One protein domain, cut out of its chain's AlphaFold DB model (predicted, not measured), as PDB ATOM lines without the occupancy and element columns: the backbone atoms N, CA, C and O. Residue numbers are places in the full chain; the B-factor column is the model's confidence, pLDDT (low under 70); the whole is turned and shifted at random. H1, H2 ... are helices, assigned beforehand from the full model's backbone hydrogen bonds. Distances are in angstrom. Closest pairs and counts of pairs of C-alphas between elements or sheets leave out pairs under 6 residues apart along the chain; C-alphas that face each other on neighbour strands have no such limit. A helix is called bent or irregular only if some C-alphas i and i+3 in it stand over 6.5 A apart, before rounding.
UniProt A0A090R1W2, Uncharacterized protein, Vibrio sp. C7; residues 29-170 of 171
ATOM      1  N   ILE A  29     -40.671  22.239   8.578       77.25
ATOM      2  CA  ILE A  29     -39.461  21.412   8.697       77.25
ATOM      3  C   ILE A  29     -38.907  20.970   7.330       77.25
ATOM      4  O   ILE A  29     -37.700  20.813   7.201       77.25
ATOM      5  N   GLU A  30     -39.774  20.766   6.334       76.56
ATOM      6  CA  GLU A  30     -39.413  20.364   4.967       76.56
ATOM      7  C   GLU A  30     -38.676  21.509   4.287       76.56
ATOM      8  O   GLU A  30     -37.545  21.345   3.839       76.56
ATOM      9  N   LEU A  31     -39.254  22.708   4.374       83.19
ATOM     10  CA  LEU A  31     -38.619  23.937   3.906       83.19
ATOM     11  C   LEU A  31     -37.282  24.196   4.615       83.19
ATOM     12  O   LEU A  31     -36.310  24.617   3.992       83.19
ATOM     13  N   PHE A  32     -37.210  23.935   5.923       84.81
ATOM     14  CA  PHE A  32     -35.966  24.088   6.673       84.81
ATOM     15  C   PHE A  32     -34.896  23.069   6.253       84.81
ATOM     16  O   PHE A  32     -33.717  23.417   6.174       84.81
ATOM     17  N   TYR A  33     -35.287  21.830   5.954       84.75
ATOM     18  CA  TYR A  33     -34.376  20.811   5.438       84.75
ATOM     19  C   TYR A  33     -33.808  21.189   4.065       84.75
ATOM     20  O   TYR A  33     -32.593  21.081   3.866       84.75
ATOM     21  N   ASP A  34     -34.651  21.680   3.153       86.56
ATOM     22  CA  ASP A  34     -34.204  22.164   1.843       86.56
ATOM     23  C   ASP A  34     -33.226  23.333   1.998       86.56
ATOM     24  O   ASP A  34     -32.158  23.346   1.381       86.56
ATOM     25  N   LEU A  35     -33.519  24.274   2.903       89.94
ATOM     26  CA  LEU A  35     -32.607  25.373   3.212       89.94
ATOM     27  C   LEU A  35     -31.260  24.867   3.758       89.94
ATOM     28  O   LEU A  35     -30.209  25.351   3.339       89.94
ATOM     29  N   ALA A  36     -31.263  23.880   4.657       88.94
ATOM     30  CA  ALA A  36     -30.034  23.294   5.195       88.94
ATOM     31  C   ALA A  36     -29.181  22.627   4.100       88.94
ATOM     32  O   ALA A  36     -27.951  22.731   4.120       88.94
ATOM     33  N   HIS A  37     -29.817  21.993   3.111       87.62
ATOM     34  CA  HIS A  37     -29.125  21.437   1.947       87.62
ATOM     35  C   HIS A  37     -28.506  22.522   1.069       87.62
ATOM     36  O   HIS A  37     -27.330  22.418   0.715       87.62
ATOM     37  N   VAL A  38     -29.245  23.595   0.781       90.88
ATOM     38  CA  VAL A  38     -28.724  24.740   0.016       90.88
ATOM     39  C   VAL A  38     -27.513  25.363   0.715       90.88
ATOM     40  O   VAL A  38     -26.497  25.625   0.071       90.88
ATOM     41  N   VAL A  39     -27.572  25.537   2.040       91.31
ATOM     42  CA  VAL A  39     -26.434  26.029   2.835       91.31
ATOM     43  C   VAL A  39     -25.242  25.072   2.750       91.31
ATOM     44  O   VAL A  39     -24.108  25.520   2.597       91.31
ATOM     45  N   SER A  40     -25.480  23.762   2.783       89.25
ATOM     46  CA  SER A  40     -24.413  22.757   2.676       89.25
ATOM     47  C   SER A  40     -23.711  22.804   1.313       89.25
ATOM     48  O   SER A  40     -22.484  22.749   1.246       89.25
ATOM     49  N   ILE A  41     -24.473  22.982   0.228       89.25
ATOM     50  CA  ILE A  41     -23.931  23.170  -1.128       89.25
ATOM     51  C   ILE A  41     -23.136  24.481  -1.215       89.25
ATOM     52  O   ILE A  41     -22.073  24.512  -1.830       89.25
ATOM     53  N   PHE A  42     -23.602  25.551  -0.565       90.06
ATOM     54  CA  PHE A  42     -22.877  26.822  -0.506       90.06
ATOM     55  C   PHE A  42     -21.525  26.691   0.217       90.06
ATOM     56  O   PHE A  42     -20.506  27.154  -0.293       90.06
ATOM     57  N   VAL A  43     -21.489  26.004   1.365       87.94
ATOM     58  CA  VAL A  43     -20.239  25.708   2.092       87.94
ATOM     59  C   VAL A  43     -19.285  24.887   1.224       87.94
ATOM     60  O   VAL A  43     -18.096  25.193   1.158       87.94
ATOM     61  N   LEU A  44     -19.807  23.892   0.505       86.50
ATOM     62  CA  LEU A  44     -19.017  23.082  -0.416       86.50
ATOM     63  C   LEU A  44     -18.457  23.909  -1.593       86.50
ATOM     64  O   LEU A  44     -17.313  23.716  -1.995       86.50
ATOM     65  N   GLY A  45     -19.228  24.864  -2.117       83.94
ATOM     66  CA  GLY A  45     -18.771  25.794  -3.154       83.94
ATOM     67  C   GLY A  45     -17.632  26.708  -2.686       83.94
ATOM     68  O   GLY A  45     -16.690  26.949  -3.439       83.94
ATOM     69  N   ASN A  46     -17.669  27.157  -1.427       84.12
ATOM     70  CA  ASN A  46     -16.569  27.924  -0.830       84.12
ATOM     71  C   ASN A  46     -15.292  27.091  -0.671       84.12
ATOM     72  O   ASN A  46     -14.197  27.618  -0.833       84.12
ATOM     73  N   TYR A  47     -15.406  25.788  -0.399       80.19
ATOM     74  CA  TYR A  47     -14.238  24.905  -0.397       80.19
ATOM     75  C   TYR A  47     -13.582  24.847  -1.788       80.19
ATOM     76  O   TYR A  47     -12.368  25.003  -1.918       80.19
ATOM     77  N   LEU A  48     -14.385  24.719  -2.850       79.50
ATOM     78  CA  LEU A  48     -13.869  24.676  -4.220       79.50
ATOM     79  C   LEU A  48     -13.177  25.982  -4.635       79.50
ATOM     80  O   LEU A  48     -12.150  25.935  -5.308       79.50
ATOM     81  N   SER A  49     -13.706  27.144  -4.237       75.38
ATOM     82  CA  SER A  49     -13.106  28.435  -4.604       75.38
ATOM     83  C   SER A  49     -11.719  28.648  -3.983       75.38
ATOM     84  O   SER A  49     -10.891  29.343  -4.571       75.38
ATOM     85  N   HIS A  50     -11.437  28.008  -2.845       72.38
ATOM     86  CA  HIS A  50     -10.118  28.006  -2.210       72.38
ATOM     87  C   HIS A  50      -9.165  26.951  -2.808       72.38
ATOM     88  O   HIS A  50      -7.950  27.152  -2.798       72.38
ATOM     89  N   HIS A  51      -9.698  25.861  -3.376       69.94
ATOM     90  CA  HIS A  51      -8.936  24.737  -3.930       69.94
ATOM     91  C   HIS A  51      -9.217  24.524  -5.428       69.94
ATOM     92  O   HIS A  51      -9.673  23.462  -5.855       69.94
ATOM     93  N   LEU A  52      -8.897  25.533  -6.248       72.50
ATOM     94  CA  LEU A  52      -9.017  25.522  -7.719       72.50
ATOM     95  C   LEU A  52      -7.932  24.661  -8.407       72.50
ATOM     96  O   LEU A  52      -7.218  25.112  -9.301       72.50
ATOM     97  N   SER A  53      -7.790  23.408  -7.984       81.44
ATOM     98  CA  SER A  53      -6.965  22.385  -8.635       81.44
ATOM     99  C   SER A  53      -7.847  21.267  -9.202       81.44
ATOM    100  O   SER A  53      -8.999  21.106  -8.799       81.44
ATOM    101  N   PHE A  54      -7.319  20.476 -10.143       81.81
ATOM    102  CA  PHE A  54      -8.053  19.328 -10.698       81.81
ATOM    103  C   PHE A  54      -8.454  18.328  -9.601       81.81
ATOM    104  O   PHE A  54      -9.593  17.868  -9.574       81.81
ATOM    105  N   ASP A  55      -7.561  18.076  -8.642       79.62
ATOM    106  CA  ASP A  55      -7.848  17.222  -7.485       79.62
ATOM    107  C   ASP A  55      -8.941  17.815  -6.585       79.62
ATOM    108  O   ASP A  55      -9.863  17.104  -6.184       79.62
ATOM    109  N   GLY A  56      -8.904  19.130  -6.329       78.62
ATOM    110  CA  GLY A  56      -9.946  19.827  -5.569       78.62
ATOM    111  C   GLY A  56     -11.322  19.732  -6.237       78.62
ATOM    112  O   GLY A  56     -12.329  19.514  -5.561       78.62
ATOM    113  N   PHE A  57     -11.368  19.791  -7.570       84.75
ATOM    114  CA  PHE A  57     -12.599  19.605  -8.340       84.75
ATOM    115  C   PHE A  57     -13.159  18.179  -8.237       84.75
ATOM    116  O   PHE A  57     -14.366  18.006  -8.074       84.75
ATOM    117  N   VAL A  58     -12.306  17.150  -8.293       85.88
ATOM    118  CA  VAL A  58     -12.743  15.748  -8.152       85.88
ATOM    119  C   VAL A  58     -13.310  15.491  -6.755       85.88
ATOM    120  O   VAL A  58     -14.378  14.887  -6.629       85.88
ATOM    121  N   VAL A  59     -12.642  15.986  -5.708       83.31
ATOM    122  CA  VAL A  59     -13.126  15.876  -4.322       83.31
ATOM    123  C   VAL A  59     -14.459  16.606  -4.159       83.31
ATOM    124  O   VAL A  59     -15.410  16.035  -3.623       83.31
ATOM    125  N   PHE A  60     -14.572  17.827  -4.686       85.56
ATOM    126  CA  PHE A  60     -15.825  18.576  -4.710       85.56
ATOM    127  C   PHE A  60     -16.954  17.789  -5.387       85.56
ATOM    128  O   PHE A  60     -18.031  17.652  -4.810       85.56
ATOM    129  N   ALA A  61     -16.714  17.239  -6.581       88.62
ATOM    130  CA  ALA A  61     -17.720  16.490  -7.327       88.62
ATOM    131  C   ALA A  61     -18.183  15.243  -6.558       88.62
ATOM    132  O   ALA A  61     -19.381  14.969  -6.494       88.62
ATOM    133  N   ALA A  62     -17.258  14.520  -5.920       86.88
ATOM    134  CA  ALA A  62     -17.588  13.369  -5.087       86.88
ATOM    135  C   ALA A  62     -18.478  13.762  -3.895       86.88
ATOM    136  O   ALA A  62     -19.517  13.143  -3.670       86.88
ATOM    137  N   LEU A  63     -18.120  14.820  -3.160       86.50
ATOM    138  CA  LEU A  63     -18.908  15.313  -2.023       86.50
ATOM    139  C   LEU A  63     -20.276  15.838  -2.460       86.50
ATOM    140  O   LEU A  63     -21.279  15.574  -1.796       86.50
ATOM    141  N   PHE A  64     -20.327  16.529  -3.597       87.88
ATOM    142  CA  PHE A  64     -21.565  17.015  -4.184       87.88
ATOM    143  C   PHE A  64     -22.511  15.859  -4.513       87.88
ATOM    144  O   PHE A  64     -23.674  15.912  -4.131       87.88
ATOM    145  N   ILE A  65     -22.016  14.787  -5.144       89.56
ATOM    146  CA  ILE A  65     -22.813  13.586  -5.437       89.56
ATOM    147  C   ILE A  65     -23.367  12.974  -4.145       89.56
ATOM    148  O   ILE A  65     -24.533  12.594  -4.101       89.56
ATOM    149  N   VAL A  66     -22.562  12.903  -3.082       87.81
ATOM    150  CA  VAL A  66     -22.998  12.351  -1.790       87.81
ATOM    151  C   VAL A  66     -24.126  13.183  -1.169       87.81
ATOM    152  O   VAL A  66     -25.133  12.617  -0.740       87.81
ATOM    153  N   ILE A  67     -23.988  14.513  -1.151       86.44
ATOM    154  CA  ILE A  67     -25.033  15.429  -0.658       86.44
ATOM    155  C   ILE A  67     -26.281  15.345  -1.543       86.44
ATOM    156  O   ILE A  67     -27.399  15.277  -1.038       86.44
ATOM    157  N   TRP A  68     -26.095  15.305  -2.862       87.56
ATOM    158  CA  TRP A  68     -27.179  15.192  -3.829       87.56
ATOM    159  C   TRP A  68     -27.982  13.904  -3.632       87.56
ATOM    160  O   TRP A  68     -29.210  13.952  -3.615       87.56
ATOM    161  N   PHE A  69     -27.312  12.769  -3.411       86.31
ATOM    162  CA  PHE A  69     -27.989  11.512  -3.101       86.31
ATOM    163  C   PHE A  69     -28.798  11.617  -1.807       86.31
ATOM    164  O   PHE A  69     -29.971  11.261  -1.815       86.31
ATOM    165  N   ALA A  70     -28.214  12.164  -0.733       83.88
ATOM    166  CA  ALA A  70     -28.916  12.330   0.543       83.88
ATOM    167  C   ALA A  70     -30.208  13.159   0.402       83.88
ATOM    168  O   ALA A  70     -31.233  12.806   0.988       83.88
ATOM    169  N   TRP A  71     -30.175  14.211  -0.422       85.25
ATOM    170  CA  TRP A  71     -31.355  15.008  -0.758       85.25
ATOM    171  C   TRP A  71     -32.373  14.231  -1.607       85.25
ATOM    172  O   TRP A  71     -33.573  14.248  -1.317       85.25
ATOM    173  N   PHE A  72     -31.904  13.517  -2.635       85.00
ATOM    174  CA  PHE A  72     -32.754  12.736  -3.532       85.00
ATOM    175  C   PHE A  72     -33.520  11.636  -2.789       85.00
ATOM    176  O   PHE A  72     -34.723  11.489  -2.993       85.00
ATOM    177  N   ASP A  73     -32.860  10.893  -1.898       80.50
ATOM    178  CA  ASP A  73     -33.496   9.821  -1.128       80.50
ATOM    179  C   ASP A  73     -34.645  10.335  -0.256       80.50
ATOM    180  O   ASP A  73     -35.692   9.688  -0.168       80.50
ATOM    181  N   LEU A  74     -34.465  11.500   0.376       77.19
ATOM    182  CA  LEU A  74     -35.497  12.096   1.216       77.19
ATOM    183  C   LEU A  74     -36.636  12.692   0.386       77.19
ATOM    184  O   LEU A  74     -37.792  12.492   0.742       77.19
ATOM    185  N   SER A  75     -36.338  13.347  -0.739       80.12
ATOM    186  CA  SER A  75     -37.370  13.809  -1.681       80.12
ATOM    187  C   SER A  75     -38.195  12.648  -2.237       80.12
ATOM    188  O   SER A  75     -39.423  12.730  -2.306       80.12
ATOM    189  N   LEU A  76     -37.540  11.538  -2.587       78.00
ATOM    190  CA  LEU A  76     -38.206  10.325  -3.052       78.00
ATOM    191  C   LEU A  76     -39.073   9.717  -1.943       78.00
ATOM    192  O   LEU A  76     -40.225   9.370  -2.190       78.00
ATOM    193  N   PHE A  77     -38.557   9.639  -0.714       72.75
ATOM    194  CA  PHE A  77     -39.323   9.161   0.437       72.75
ATOM    195  C   PHE A  77     -40.554  10.039   0.710       72.75
ATOM    196  O   PHE A  77     -41.648   9.509   0.891       72.75
ATOM    197  N   ASN A  78     -40.391  11.365   0.674       72.44
ATOM    198  CA  ASN A  78     -41.484  12.324   0.851       72.44
ATOM    199  C   ASN A  78     -42.542  12.205  -0.260       72.44
ATOM    200  O   ASN A  78     -43.728  12.393  -0.013       72.44
ATOM    201  N   SER A  79     -42.116  11.846  -1.474       71.19
ATOM    202  CA  SER A  79     -43.017  11.616  -2.610       71.19
ATOM    203  C   SER A  79     -43.787  10.294  -2.500       71.19
ATOM    204  O   SER A  79     -44.932  10.219  -2.937       71.19
ATOM    205  N   LEU A  80     -43.174   9.245  -1.934       66.75
ATOM    206  CA  LEU A  80     -43.781   7.913  -1.815       66.75
ATOM    207  C   LEU A  80     -44.700   7.770  -0.591       66.75
ATOM    208  O   LEU A  80     -45.714   7.078  -0.670       66.75
ATOM    209  N   TYR A  81     -44.372   8.407   0.535       61.34
ATOM    210  CA  TYR A  81     -45.068   8.206   1.807       61.34
ATOM    211  C   TYR A  81     -45.695   9.505   2.332       61.34
ATOM    212  O   TYR A  81     -45.085  10.239   3.105       61.34
ATOM    213  N   VAL A  82     -46.967   9.749   1.998       54.03
ATOM    214  CA  VAL A  82     -47.774  10.822   2.614       54.03
ATOM    215  C   VAL A  82     -48.306  10.341   3.972       54.03
ATOM    216  O   VAL A  82     -49.443   9.903   4.126       54.03
ATOM    217  N   SER A  83     -47.464  10.395   5.006       48.16
ATOM    218  CA  SER A  83     -47.911  10.194   6.393       48.16
ATOM    219  C   SER A  83     -47.677  11.467   7.190       48.16
ATOM    220  O   SER A  83     -46.562  11.763   7.618       48.16
ATOM    221  N   THR A  84     -48.752  12.218   7.421       54.72
ATOM    222  CA  THR A  84     -48.792  13.434   8.249       54.72
ATOM    223  C   THR A  84     -48.679  13.104   9.745       54.72
ATOM    224  O   THR A  84     -49.546  13.474  10.537       54.72
ATOM    225  N   ASP A  85     -47.640  12.370  10.148       61.38
ATOM    226  CA  ASP A  85     -47.468  11.861  11.510       61.38
ATOM    227  C   ASP A  85     -46.127  12.261  12.137       61.38
ATOM    228  O   ASP A  85     -45.152  12.612  11.472       61.38
ATOM    229  N   ILE A  86     -46.069  12.161  13.468       62.66
ATOM    230  CA  ILE A  86     -44.901  12.468  14.311       62.66
ATOM    231  C   ILE A  86     -43.606  11.787  13.821       62.66
ATOM    232  O   ILE A  86     -42.518  12.328  13.998       62.66
ATOM    233  N   GLN A  87     -43.718  10.627  13.165       65.44
ATOM    234  CA  GLN A  87     -42.590   9.855  12.643       65.44
ATOM    235  C   GLN A  87     -41.848  10.614  11.541       65.44
ATOM    236  O   GLN A  87     -40.630  10.743  11.637       65.44
ATOM    237  N   HIS A  88     -42.573  11.201  10.579       68.81
ATOM    238  CA  HIS A  88     -42.007  12.049   9.520       68.81
ATOM    239  C   HIS A  88     -41.183  13.197  10.108       68.81
ATOM    240  O   HIS A  88     -40.047  13.440   9.716       68.81
ATOM    241  N   ARG A  89     -41.703  13.833  11.165       76.12
ATOM    242  CA  ARG A  89     -41.025  14.944  11.854       76.12
ATOM    243  C   ARG A  89     -39.718  14.514  12.522       76.12
ATOM    244  O   ARG A  89     -38.747  15.263  12.469       76.12
ATOM    245  N   TYR A  90     -39.678  13.329  13.136       77.75
ATOM    246  CA  TYR A  90     -38.448  12.797  13.736       77.75
ATOM    247  C   TYR A  90     -37.404  12.427  12.684       77.75
ATOM    248  O   TYR A  90     -36.224  12.708  12.884       77.75
ATOM    249  N   ILE A  91     -37.829  11.843  11.562       78.50
ATOM    250  CA  ILE A  91     -36.939  11.516  10.442       78.50
ATOM    251  C   ILE A  91     -36.331  12.797   9.882       78.50
ATOM    252  O   ILE A  91     -35.112  12.892   9.779       78.50
ATOM    253  N   MET A  92     -37.161  13.803   9.601       80.00
ATOM    254  CA  MET A  92     -36.709  15.100   9.101       80.00
ATOM    255  C   MET A  92     -35.729  15.771  10.063       80.00
ATOM    256  O   MET A  92     -34.664  16.218   9.646       80.00
ATOM    257  N   ALA A  93     -36.022  15.773  11.367       82.75
ATOM    258  CA  ALA A  93     -35.108  16.309  12.374       82.75
ATOM    259  C   ALA A  93     -33.762  15.559  12.406       82.75
ATOM    260  O   ALA A  93     -32.706  16.189  12.455       82.75
ATOM    261  N   ALA A  94     -33.777  14.225  12.334       85.31
ATOM    262  CA  ALA A  94     -32.554  13.425  12.290       85.31
ATOM    263  C   ALA A  94     -31.750  13.667  10.999       85.31
ATOM    264  O   ALA A  94     -30.520  13.747  11.033       85.31
ATOM    265  N   GLN A  95     -32.437  13.846   9.870       83.88
ATOM    266  CA  GLN A  95     -31.844  14.161   8.571       83.88
ATOM    267  C   GLN A  95     -31.159  15.535   8.575       83.88
ATOM    268  O   GLN A  95     -30.014  15.644   8.143       83.88
ATOM    269  N   ILE A  96     -31.803  16.551   9.160       87.00
ATOM    270  CA  ILE A  96     -31.232  17.891   9.376       87.00
ATOM    271  C   ILE A  96     -29.939  17.818  10.202       87.00
ATOM    272  O   ILE A  96     -28.923  18.393   9.819       87.00
ATOM    273  N   ILE A  97     -29.954  17.105  11.333       87.38
ATOM    274  CA  ILE A  97     -28.759  16.957  12.183       87.38
ATOM    275  C   ILE A  97     -27.629  16.301  11.388       87.38
ATOM    276  O   ILE A  97     -26.484  16.747  11.435       87.38
ATOM    277  N   THR A  98     -27.961  15.268  10.618       86.50
ATOM    278  CA  THR A  98     -26.976  14.533   9.830       86.50
ATOM    279  C   THR A  98     -26.336  15.406   8.748       86.50
ATOM    280  O   THR A  98     -25.109  15.426   8.641       86.50
ATOM    281  N   ILE A  99     -27.128  16.182   7.996       87.75
ATOM    282  CA  ILE A  99     -26.577  17.081   6.973       87.75
ATOM    283  C   ILE A  99     -25.752  18.211   7.600       87.75
ATOM    284  O   ILE A  99     -24.710  18.565   7.060       87.75
ATOM    285  N   MET A 100     -26.130  18.720   8.778       87.88
ATOM    286  CA  MET A 100     -25.323  19.716   9.490       87.88
ATOM    287  C   MET A 100     -23.957  19.168   9.916       87.88
ATOM    288  O   MET A 100     -22.946  19.852   9.752       87.88
ATOM    289  N   ILE A 101     -23.902  17.924  10.403       86.31
ATOM    290  CA  ILE A 101     -22.637  17.249  10.736       86.31
ATOM    291  C   ILE A 101     -21.779  17.075   9.477       86.31
ATOM    292  O   ILE A 101     -20.588  17.398   9.489       86.31
ATOM    293  N   MET A 102     -22.380  16.611   8.378       85.31
ATOM    294  CA  MET A 102     -21.682  16.464   7.101       85.31
ATOM    295  C   MET A 102     -21.147  17.812   6.607       85.31
ATOM    296  O   MET A 102     -19.965  17.914   6.293       85.31
ATOM    297  N   SER A 103     -21.969  18.862   6.621       87.38
ATOM    298  CA  SER A 103     -21.581  20.206   6.189       87.38
ATOM    299  C   SER A 103     -20.466  20.804   7.045       87.38
ATOM    300  O   SER A 103     -19.560  21.430   6.502       87.38
ATOM    301  N   SER A 104     -20.496  20.609   8.365       86.00
ATOM    302  CA  SER A 104     -19.436  21.084   9.265       86.00
ATOM    303  C   SER A 104     -18.105  20.358   9.025       86.00
ATOM    304  O   SER A 104     -17.035  20.961   9.137       86.00
ATOM    305  N   SER A 105     -18.167  19.085   8.629       84.25
ATOM    306  CA  SER A 105     -16.986  18.261   8.345       84.25
ATOM    307  C   SER A 105     -16.249  18.692   7.070       84.25
ATOM    308  O   SER A 105     -15.036  18.504   6.990       84.25
ATOM    309  N   ILE A 106     -16.944  19.330   6.113       81.75
ATOM    310  CA  ILE A 106     -16.352  19.853   4.864       81.75
ATOM    311  C   ILE A 106     -15.238  20.868   5.153       81.75
ATOM    312  O   ILE A 106     -14.237  20.902   4.448       81.75
ATOM    313  N   VAL A 107     -15.360  21.650   6.228       76.69
ATOM    314  CA  VAL A 107     -14.373  22.683   6.594       76.69
ATOM    315  C   VAL A 107     -13.034  22.084   7.061       76.69
ATOM    316  O   VAL A 107     -12.014  22.758   7.009       76.69
ATOM    317  N   HIS A 108     -13.014  20.822   7.504       77.19
ATOM    318  CA  HIS A 108     -11.825  20.158   8.068       77.19
ATOM    319  C   HIS A 108     -11.336  18.976   7.216       77.19
ATOM    320  O   HIS A 108     -10.674  18.065   7.727       77.19
ATOM    321  N   ILE A 109     -11.706  18.944   5.935       69.88
ATOM    322  CA  ILE A 109     -11.531  17.759   5.088       69.88
ATOM    323  C   ILE A 109     -10.060  17.424   4.813       69.88
ATOM    324  O   ILE A 109      -9.730  16.255   4.635       69.88
ATOM    325  N   ASP A 110      -9.182  18.424   4.898       68.75
ATOM    326  CA  ASP A 110      -7.736  18.316   4.670       68.75
ATOM    327  C   ASP A 110      -7.008  17.517   5.776       68.75
ATOM    328  O   ASP A 110      -5.833  17.175   5.644       68.75
ATOM    329  N   GLY A 111      -7.700  17.219   6.883       72.31
ATOM    330  CA  GLY A 111      -7.197  16.435   8.011       72.31
ATOM    331  C   GLY A 111      -8.098  15.245   8.341       72.31
ATOM    332  O   GLY A 111      -8.381  14.393   7.506       72.31
ATOM    333  N   ALA A 112      -8.571  15.160   9.586       71.50
ATOM    334  CA  ALA A 112      -9.458  14.079  10.025       71.50
ATOM    335  C   ALA A 112     -10.932  14.260   9.595       71.50
ATOM    336  O   ALA A 112     -11.746  13.387   9.877       71.50
ATOM    337  N   GLY A 113     -11.300  15.361   8.924       71.88
ATOM    338  CA  GLY A 113     -12.688  15.681   8.557       71.88
ATOM    339  C   GLY A 113     -13.355  14.660   7.630       71.88
ATOM    340  O   GLY A 113     -14.567  14.461   7.711       71.88
ATOM    341  N   TRP A 114     -12.573  13.956   6.803       77.19
ATOM    342  CA  TRP A 114     -13.101  12.943   5.882       77.19
ATOM    343  C   TRP A 114     -13.802  11.782   6.610       77.19
ATOM    344  O   TRP A 114     -14.815  11.272   6.129       77.19
ATOM    345  N   SER A 115     -13.304  11.382   7.787       79.62
ATOM    346  CA  SER A 115     -13.876  10.270   8.552       79.62
ATOM    347  C   SER A 115     -15.207  10.665   9.192       79.62
ATOM    348  O   SER A 115     -16.168   9.899   9.136       79.62
ATOM    349  N   TYR A 116     -15.305  11.891   9.711       81.94
ATOM    350  CA  TYR A 116     -16.552  12.446  10.241       81.94
ATOM    351  C   TYR A 116     -17.617  12.593   9.153       81.94
ATOM    352  O   TYR A 116     -18.781  12.260   9.387       81.94
ATOM    353  N   PHE A 117     -17.219  12.999   7.943       83.69
ATOM    354  CA  PHE A 117     -18.118  13.048   6.794       83.69
ATOM    355  C   PHE A 117     -18.653  11.653   6.430       83.69
ATOM    356  O   PHE A 117     -19.862  11.472   6.279       83.69
ATOM    357  N   ALA A 118     -17.772  10.649   6.357       84.44
ATOM    358  CA  ALA A 118     -18.157   9.273   6.048       84.44
ATOM    359  C   ALA A 118     -19.085   8.669   7.117       84.44
ATOM    360  O   ALA A 118     -20.071   8.018   6.774       84.44
ATOM    361  N   ILE A 119     -18.812   8.915   8.403       85.00
ATOM    362  CA  ILE A 119     -19.669   8.467   9.512       85.00
ATOM    363  C   ILE A 119     -21.035   9.157   9.449       85.00
ATOM    364  O   ILE A 119     -22.058   8.483   9.568       85.00
ATOM    365  N   GLY A 120     -21.069  10.472   9.212       82.75
ATOM    366  CA  GLY A 120     -22.316  11.218   9.037       82.75
ATOM    367  C   GLY A 120     -23.161  10.644   7.900       82.75
ATOM    368  O   GLY A 120     -24.343  10.356   8.086       82.75
ATOM    369  N   TYR A 121     -22.542  10.361   6.754       84.62
ATOM    370  CA  TYR A 121     -23.233   9.739   5.629       84.62
ATOM    371  C   TYR A 121     -23.693   8.301   5.923       84.62
ATOM    372  O   TYR A 121     -24.812   7.923   5.576       84.62
ATOM    373  N   ALA A 122     -22.878   7.497   6.608       86.81
ATOM    374  CA  ALA A 122     -23.257   6.144   7.007       86.81
ATOM    375  C   ALA A 122     -24.477   6.148   7.942       86.81
ATOM    376  O   ALA A 122     -25.392   5.343   7.763       86.81
ATOM    377  N   ILE A 123     -24.533   7.090   8.889       85.94
ATOM    378  CA  ILE A 123     -25.695   7.297   9.761       85.94
ATOM    379  C   ILE A 123     -26.914   7.712   8.931       85.94
ATOM    380  O   ILE A 123     -27.988   7.136   9.112       85.94
ATOM    381  N   ASN A 124     -26.745   8.637   7.979       83.94
ATOM    382  CA  ASN A 124     -27.810   9.048   7.061       83.94
ATOM    383  C   ASN A 124     -28.445   7.835   6.361       83.94
ATOM    384  O   ASN A 124     -29.665   7.647   6.375       83.94
ATOM    385  N   ARG A 125     -27.588   6.964   5.811       84.50
ATOM    386  CA  ARG A 125     -28.001   5.755   5.096       84.50
ATOM    387  C   ARG A 125     -28.628   4.716   6.008       84.50
ATOM    388  O   ARG A 125     -29.627   4.119   5.622       84.50
ATOM    389  N   ALA A 126     -28.094   4.522   7.210       84.56
ATOM    390  CA  ALA A 126     -28.656   3.596   8.186       84.56
ATOM    391  C   ALA A 126     -30.071   4.013   8.611       84.56
ATOM    392  O   ALA A 126     -30.962   3.166   8.671       84.56
ATOM    393  N   ILE A 127     -30.297   5.314   8.836       80.81
ATOM    394  CA  ILE A 127     -31.624   5.857   9.159       80.81
ATOM    395  C   ILE A 127     -32.597   5.571   8.015       80.81
ATOM    396  O   ILE A 127     -33.672   5.028   8.261       80.81
ATOM    397  N   MET A 128     -32.213   5.876   6.771       77.50
ATOM    398  CA  MET A 128     -33.066   5.630   5.601       77.50
ATOM    399  C   MET A 128     -33.345   4.143   5.374       77.50
ATOM    400  O   MET A 128     -34.495   3.756   5.182       77.50
ATOM    401  N   ALA A 129     -32.325   3.288   5.452       82.06
ATOM    402  CA  ALA A 129     -32.474   1.845   5.281       82.06
ATOM    403  C   ALA A 129     -33.398   1.236   6.346       82.06
ATOM    404  O   ALA A 129     -34.280   0.440   6.021       82.06
ATOM    405  N   PHE A 130     -33.242   1.648   7.607       80.50
ATOM    406  CA  PHE A 130     -34.125   1.234   8.695       80.50
ATOM    407  C   PHE A 130     -35.576   1.660   8.439       80.50
ATOM    408  O   PHE A 130     -36.514   0.900   8.692       80.50
ATOM    409  N   LEU A 131     -35.764   2.860   7.893       72.38
ATOM    410  CA  LEU A 131     -37.075   3.395   7.567       72.38
ATOM    411  C   LEU A 131     -37.776   2.617   6.457       72.38
ATOM    412  O   LEU A 131     -38.922   2.207   6.634       72.38
ATOM    413  N   TYR A 132     -37.073   2.373   5.351       71.12
ATOM    414  CA  TYR A 132     -37.579   1.582   4.231       71.12
ATOM    415  C   TYR A 132     -37.887   0.145   4.656       71.12
ATOM    416  O   TYR A 132     -38.924  -0.402   4.285       71.12
ATOM    417  N   TYR A 133     -37.033  -0.456   5.488       76.81
ATOM    418  CA  TYR A 133     -37.283  -1.781   6.055       76.81
ATOM    419  C   TYR A 133     -38.574  -1.817   6.883       76.81
ATOM    420  O   TYR A 133     -39.401  -2.724   6.741       76.81
ATOM    421  N   ARG A 134     -38.788  -0.800   7.726       72.44
ATOM    422  CA  ARG A 134     -40.004  -0.693   8.532       72.44
ATOM    423  C   ARG A 134     -41.243  -0.444   7.667       72.44
ATOM    424  O   ARG A 134     -42.268  -1.065   7.929       72.44
ATOM    425  N   ALA A 135     -41.154   0.429   6.664       68.31
ATOM    426  CA  ALA A 135     -42.262   0.722   5.757       68.31
ATOM    427  C   ALA A 135     -42.703  -0.537   4.997       68.31
ATOM    428  O   ALA A 135     -43.870  -0.912   5.065       68.31
ATOM    429  N   LYS A 136     -41.745  -1.282   4.431       70.38
ATOM    430  CA  LYS A 136     -42.005  -2.561   3.756       70.38
ATOM    431  C   LYS A 136     -42.714  -3.577   4.659       70.38
ATOM    432  O   LYS A 136     -43.668  -4.221   4.238       70.38
ATOM    433  N   THR A 137     -42.294  -3.679   5.921       67.44
ATOM    434  CA  THR A 137     -42.931  -4.584   6.895       67.44
ATOM    435  C   THR A 137     -44.405  -4.220   7.140       67.44
ATOM    436  O   THR A 137     -45.224  -5.101   7.389       67.44
ATOM    437  N   ILE A 138     -44.764  -2.934   7.087       65.81
ATOM    438  CA  ILE A 138     -46.142  -2.468   7.298       65.81
ATOM    439  C   ILE A 138     -47.002  -2.732   6.051       65.81
ATOM    440  O   ILE A 138     -48.130  -3.203   6.200       65.81
ATOM    441  N   ASP A 139     -46.461  -2.523   4.849       60.66
ATOM    442  CA  ASP A 139     -47.150  -2.809   3.579       60.66
ATOM    443  C   ASP A 139     -47.441  -4.316   3.397       60.66
ATOM    444  O   ASP A 139     -48.539  -4.707   2.983       60.66
ATOM    445  N   ASP A 140     -46.504  -5.186   3.793       61.09
ATOM    446  CA  ASP A 140     -46.687  -6.648   3.795       61.09
ATOM    447  C   ASP A 140     -47.809  -7.090   4.763       61.09
ATOM    448  O   ASP A 140     -48.545  -8.054   4.515       61.09
ATOM    449  N   VAL A 141     -47.985  -6.366   5.874       58.84
ATOM    450  CA  VAL A 141     -49.064  -6.614   6.842       58.84
ATOM    451  C   VAL A 141     -50.411  -6.116   6.309       58.84
ATOM    452  O   VAL A 141     -51.412  -6.829   6.434       58.84
ATOM    453  N   GLU A 142     -50.450  -4.931   5.690       58.75
ATOM    454  CA  GLU A 142     -51.656  -4.360   5.074       58.75
ATOM    455  C   GLU A 142     -52.178  -5.241   3.939       58.75
ATOM    456  O   GLU A 142     -53.379  -5.417   3.826       58.75
ATOM    457  N   THR A 143     -51.309  -5.851   3.133       61.22
ATOM    458  CA  THR A 143     -51.718  -6.762   2.047       61.22
ATOM    459  C   THR A 143     -52.195  -8.127   2.559       61.22
ATOM    460  O   THR A 143     -53.117  -8.727   1.995       61.22
ATOM    461  N   CYS A 144     -51.649  -8.617   3.676       65.56
ATOM    462  CA  CYS A 144     -52.093  -9.873   4.286       65.56
ATOM    463  C   CYS A 144     -53.458  -9.759   4.994       65.56
ATOM    464  O   CYS A 144     -54.230 -10.723   4.986       65.56
ATOM    465  N   LEU A 145     -53.793  -8.603   5.576       65.19
ATOM    466  CA  LEU A 145     -55.038  -8.374   6.331       65.19
ATOM    467  C   LEU A 145     -56.341  -8.566   5.509       65.19
ATOM    468  O   LEU A 145     -57.185  -9.355   5.939       65.19
ATOM    469  N   PRO A 146     -56.531  -7.955   4.324       67.56
ATOM    470  CA  PRO A 146     -57.729  -8.115   3.499       67.56
ATOM    471  C   PRO A 146     -57.903  -9.552   2.995       67.56
ATOM    472  O   PRO A 146     -59.018 -10.078   2.963       67.56
ATOM    473  N   SER A 147     -56.804 -10.232   2.648       70.31
ATOM    474  CA  SER A 147     -56.850 -11.637   2.216       70.31
ATOM    475  C   SER A 147     -57.244 -12.592   3.355       70.31
ATOM    476  O   SER A 147     -57.915 -13.599   3.131       70.31
ATOM    477  N   ARG A 148     -56.872 -12.271   4.602       65.00
ATOM    478  CA  ARG A 148     -57.287 -13.020   5.796       65.00
ATOM    479  C   ARG A 148     -58.744 -12.750   6.155       65.00
ATOM    480  O   ARG A 148     -59.474 -13.704   6.404       65.00
ATOM    481  N   LEU A 149     -59.173 -11.488   6.147       75.62
ATOM    482  CA  LEU A 149     -60.553 -11.111   6.468       75.62
ATOM    483  C   LEU A 149     -61.558 -11.662   5.444       75.62
ATOM    484  O   LEU A 149     -62.601 -12.176   5.840       75.62
ATOM    485  N   SER A 150     -61.222 -11.644   4.149       75.38
ATOM    486  CA  SER A 150     -62.055 -12.258   3.102       75.38
ATOM    487  C   SER A 150     -62.199 -13.772   3.287       75.38
ATOM    488  O   SER A 150     -63.316 -14.284   3.249       75.38
ATOM    489  N   LYS A 151     -61.105 -14.490   3.586       72.94
ATOM    490  CA  LYS A 151     -61.162 -15.930   3.898       72.94
ATOM    491  C   LYS A 151     -62.014 -16.236   5.130       72.94
ATOM    492  O   LYS A 151     -62.763 -17.208   5.106       72.94
ATOM    493  N   ILE A 152     -61.914 -15.423   6.185       76.12
ATOM    494  CA  ILE A 152     -62.697 -15.614   7.415       76.12
ATOM    495  C   ILE A 152     -64.188 -15.404   7.129       76.12
ATOM    496  O   ILE A 152     -64.976 -16.309   7.393       76.12
ATOM    497  N   SER A 153     -64.566 -14.292   6.489       76.50
ATOM    498  CA  SER A 153     -65.961 -14.014   6.113       76.50
ATOM    499  C   SER A 153     -66.566 -15.125   5.244       76.50
ATOM    500  O   SER A 153     -67.696 -15.555   5.474       76.50
ATOM    501  N   GLN A 154     -65.797 -15.649   4.286       74.69
ATOM    502  CA  GLN A 154     -66.255 -16.713   3.395       74.69
ATOM    503  C   GLN A 154     -66.391 -18.064   4.115       74.69
ATOM    504  O   GLN A 154     -67.334 -18.812   3.848       74.69
ATOM    505  N   SER A 155     -65.503 -18.355   5.073       73.38
ATOM    506  CA  SER A 155     -65.608 -19.550   5.917       73.38
ATOM    507  C   SER A 155     -66.811 -19.496   6.863       73.38
ATOM    508  O   SER A 155     -67.540 -20.483   6.971       73.38
ATOM    509  N   GLU A 156     -67.094 -18.341   7.472       76.69
ATOM    510  CA  GLU A 156     -68.255 -18.166   8.348       76.69
ATOM    511  C   GLU A 156     -69.572 -18.264   7.577       76.69
ATOM    512  O   GLU A 156     -70.482 -18.959   8.023       76.69
ATOM    513  N   LEU A 157     -69.647 -17.667   6.380       74.56
ATOM    514  CA  LEU A 157     -70.789 -17.830   5.478       74.56
ATOM    515  C   LEU A 157     -71.009 -19.308   5.125       74.56
ATOM    516  O   LEU A 157     -72.133 -19.791   5.240       74.56
ATOM    517  N   SER A 158     -69.957 -20.052   4.763       71.12
ATOM    518  CA  SER A 158     -70.091 -21.477   4.420       71.12
ATOM    519  C   SER A 158     -70.643 -22.320   5.578       71.12
ATOM    520  O   SER A 158     -71.582 -23.089   5.372       71.12
ATOM    521  N   SER A 159     -70.163 -22.092   6.807       76.50
ATOM    522  CA  SER A 159     -70.666 -22.759   8.013       76.50
ATOM    523  C   SER A 159     -72.120 -22.389   8.318       76.50
ATOM    524  O   SER A 159     -72.906 -23.253   8.710       76.50
ATOM    525  N   PHE A 160     -72.512 -21.129   8.104       74.25
ATOM    526  CA  PHE A 160     -73.889 -20.673   8.310       74.25
ATOM    527  C   PHE A 160     -74.864 -21.318   7.316       74.25
ATOM    528  O   PHE A 160     -75.926 -21.799   7.715       74.25
ATOM    529  N   TYR A 161     -74.486 -21.392   6.035       70.88
ATOM    530  CA  TYR A 161     -75.271 -22.073   5.001       70.88
ATOM    531  C   TYR A 161     -75.407 -23.574   5.282       70.88
ATOM    532  O   TYR A 161     -76.499 -24.122   5.139       70.88
ATOM    533  N   GLN A 162     -74.341 -24.238   5.737       73.94
ATOM    534  CA  GLN A 162     -74.394 -25.650   6.128       73.94
ATOM    535  C   GLN A 162     -75.299 -25.881   7.343       73.94
ATOM    536  O   GLN A 162     -76.060 -26.847   7.365       73.94
ATOM    537  N   CYS A 163     -75.286 -24.975   8.321       69.62
ATOM    538  CA  CYS A 163     -76.158 -25.046   9.493       69.62
ATOM    539  C   CYS A 163     -77.642 -24.839   9.124       69.62
ATOM    540  O   CYS A 163     -78.505 -25.585   9.586       69.62
ATOM    541  N   LEU A 164     -77.938 -23.886   8.227       70.69
ATOM    542  CA  LEU A 164     -79.283 -23.659   7.679       70.69
ATOM    543  C   LEU A 164     -79.792 -24.866   6.882       70.69
ATOM    544  O   LEU A 164     -80.901 -25.339   7.127       70.69
ATOM    545  N   LEU A 165     -78.979 -25.411   5.972       68.31
ATOM    546  CA  LEU A 165     -79.342 -26.594   5.184       68.31
ATOM    547  C   LEU A 165     -79.604 -27.819   6.069       68.31
ATOM    548  O   LEU A 165     -80.558 -28.551   5.827       68.31
ATOM    549  N   THR A 166     -78.814 -28.011   7.127       69.38
ATOM    550  CA  THR A 166     -78.988 -29.152   8.040       69.38
ATOM    551  C   THR A 166     -80.262 -29.024   8.890       69.38
ATOM    552  O   THR A 166     -80.947 -30.020   9.099       69.38
ATOM    553  N   ASN A 167     -80.638 -27.813   9.323       63.09
ATOM    554  CA  ASN A 167     -81.874 -27.589  10.091       63.09
ATOM    555  C   ASN A 167     -83.154 -27.641   9.237       63.09
ATOM    556  O   ASN A 167     -84.213 -27.980   9.754       63.09
ATOM    557  N   THR A 168     -83.081 -27.338   7.936       58.75
ATOM    558  CA  THR A 168     -84.271 -27.326   7.057       58.75
ATOM    559  C   THR A 168     -84.692 -28.736   6.612       58.75
ATOM    560  O   THR A 168     -85.831 -28.934   6.216       58.75
ATOM    561  N   ILE A 169     -83.801 -29.733   6.690       55.75
ATOM    562  CA  ILE A 169     -84.070 -31.133   6.289       55.75
ATOM    563  C   ILE A 169     -84.644 -31.973   7.459       55.75
ATOM    564  O   ILE A 169     -85.032 -33.124   7.276       55.75
ATOM    565  N   GLN A 170     -84.715 -31.412   8.671       54.84
ATOM    566  CA  GLN A 170     -85.265 -32.066   9.873       54.84
ATOM    567  C   GLN A 170     -86.696 -31.604  10.237       54.84
ATOM    568  O   GLN A 170     -87.182 -31.944  11.315       54.84
TER     569      GLN A 170
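Overview. This is residues 29 to 170 of the 171 residues of an uncharacterized protein of Vibrio sp. C7 (UniProt A0A090R1W2). Four helices make a small up-and-down bundle, and the last of them, H4, runs on far beyond it as a long single arm, like a handle on a short head. H1, H2, H3 and the first part of H4 form the head, with H1 and H4 at opposite corners and H2 and H3 between them; residues 136 to 170, of which 136 to 168 belong to H4, stick out free. The printed part has 142 residues with four named helices, H1, H2, H3 and H4 in that order, and no named strand: the class is all helix. The whole is extended, with a radius of gyration of the C-alphas of 25.9 A, and its C-alphas span 97 by 25 by 20 A, a rod whose length comes from the arm.

Along the chain. H1 is residues 29 to 50, 32.0 A from first to last C-alpha, and begins with C-alpha 29 at (-39.461, 21.412, 8.697). H2, residues 54 to 80, is 38.5 A long. H3, residues 86 to 106, is 31.0 A long. H4, residues 113 to 168, is 83.5 A long, from C-alpha 113 at (-12.688, 15.681, 8.557) to C-alpha 168 at (-84.271, -27.326, 7.057). H4 is neither bent nor irregular, but only just: C-alphas 143 and 146 are 6.3 A apart.

Arrangement. The four helices form a bundle, up and down, each running against the one before it in the chain. H1 and H2 are a helical hairpin: they touch, with the closest C-alphas, those of Leu 48 and Gly 56, 6.4 A apart, and run opposite ways at a shallow tilt of 7 degrees. H1 also touches H3, the closest C-alphas being those of Ser 40 and Ser 103 at 5.2 A, and the two run the same way at a shallow tilt of 10 degrees. H2 and H3 are close but not clearly touching; their closest C-alphas, those of Ile 67 and Ile 99, are 8.0 A apart. H3 and H4 are a second helical hairpin, with H4 touching H3 with residues 113 to 127 alone; the closest C-alphas, those of Met 102 and Phe 117, are 4.9 A apart, and they run opposite ways at a shallow tilt of 19 degrees. H2 and H4 only just touch, with 3 pairs of C-alphas within 8 A, through residues 66 to 73 of H2 and 121 to 128 of H4 alone; the closest C-alphas are those of Ala 70 and Asn 124, 7.4 A apart. H1 and H4 are apart. Every O i to N i+4 pair is within hydrogen-bond range in H1 and H3, against 22 of 23 in H2 and 50 of 52 in H4.

Size, cuts and confidence. The two C-alphas farthest apart, those of Leu 52 and Gln 170, are 97.2 A apart. Without the free stretch the body has 107 residues and spans 45 by 24 by 18 A. The printed part has no cut. The links H1 to H2 and H2 to H3 are tight, H3 to H4 is short, and none is long. The mean pLDDT of the printed part is 77.2, with 31 residues under 70, among them residues 80 to 88, 137 to 146 and 165 to 170.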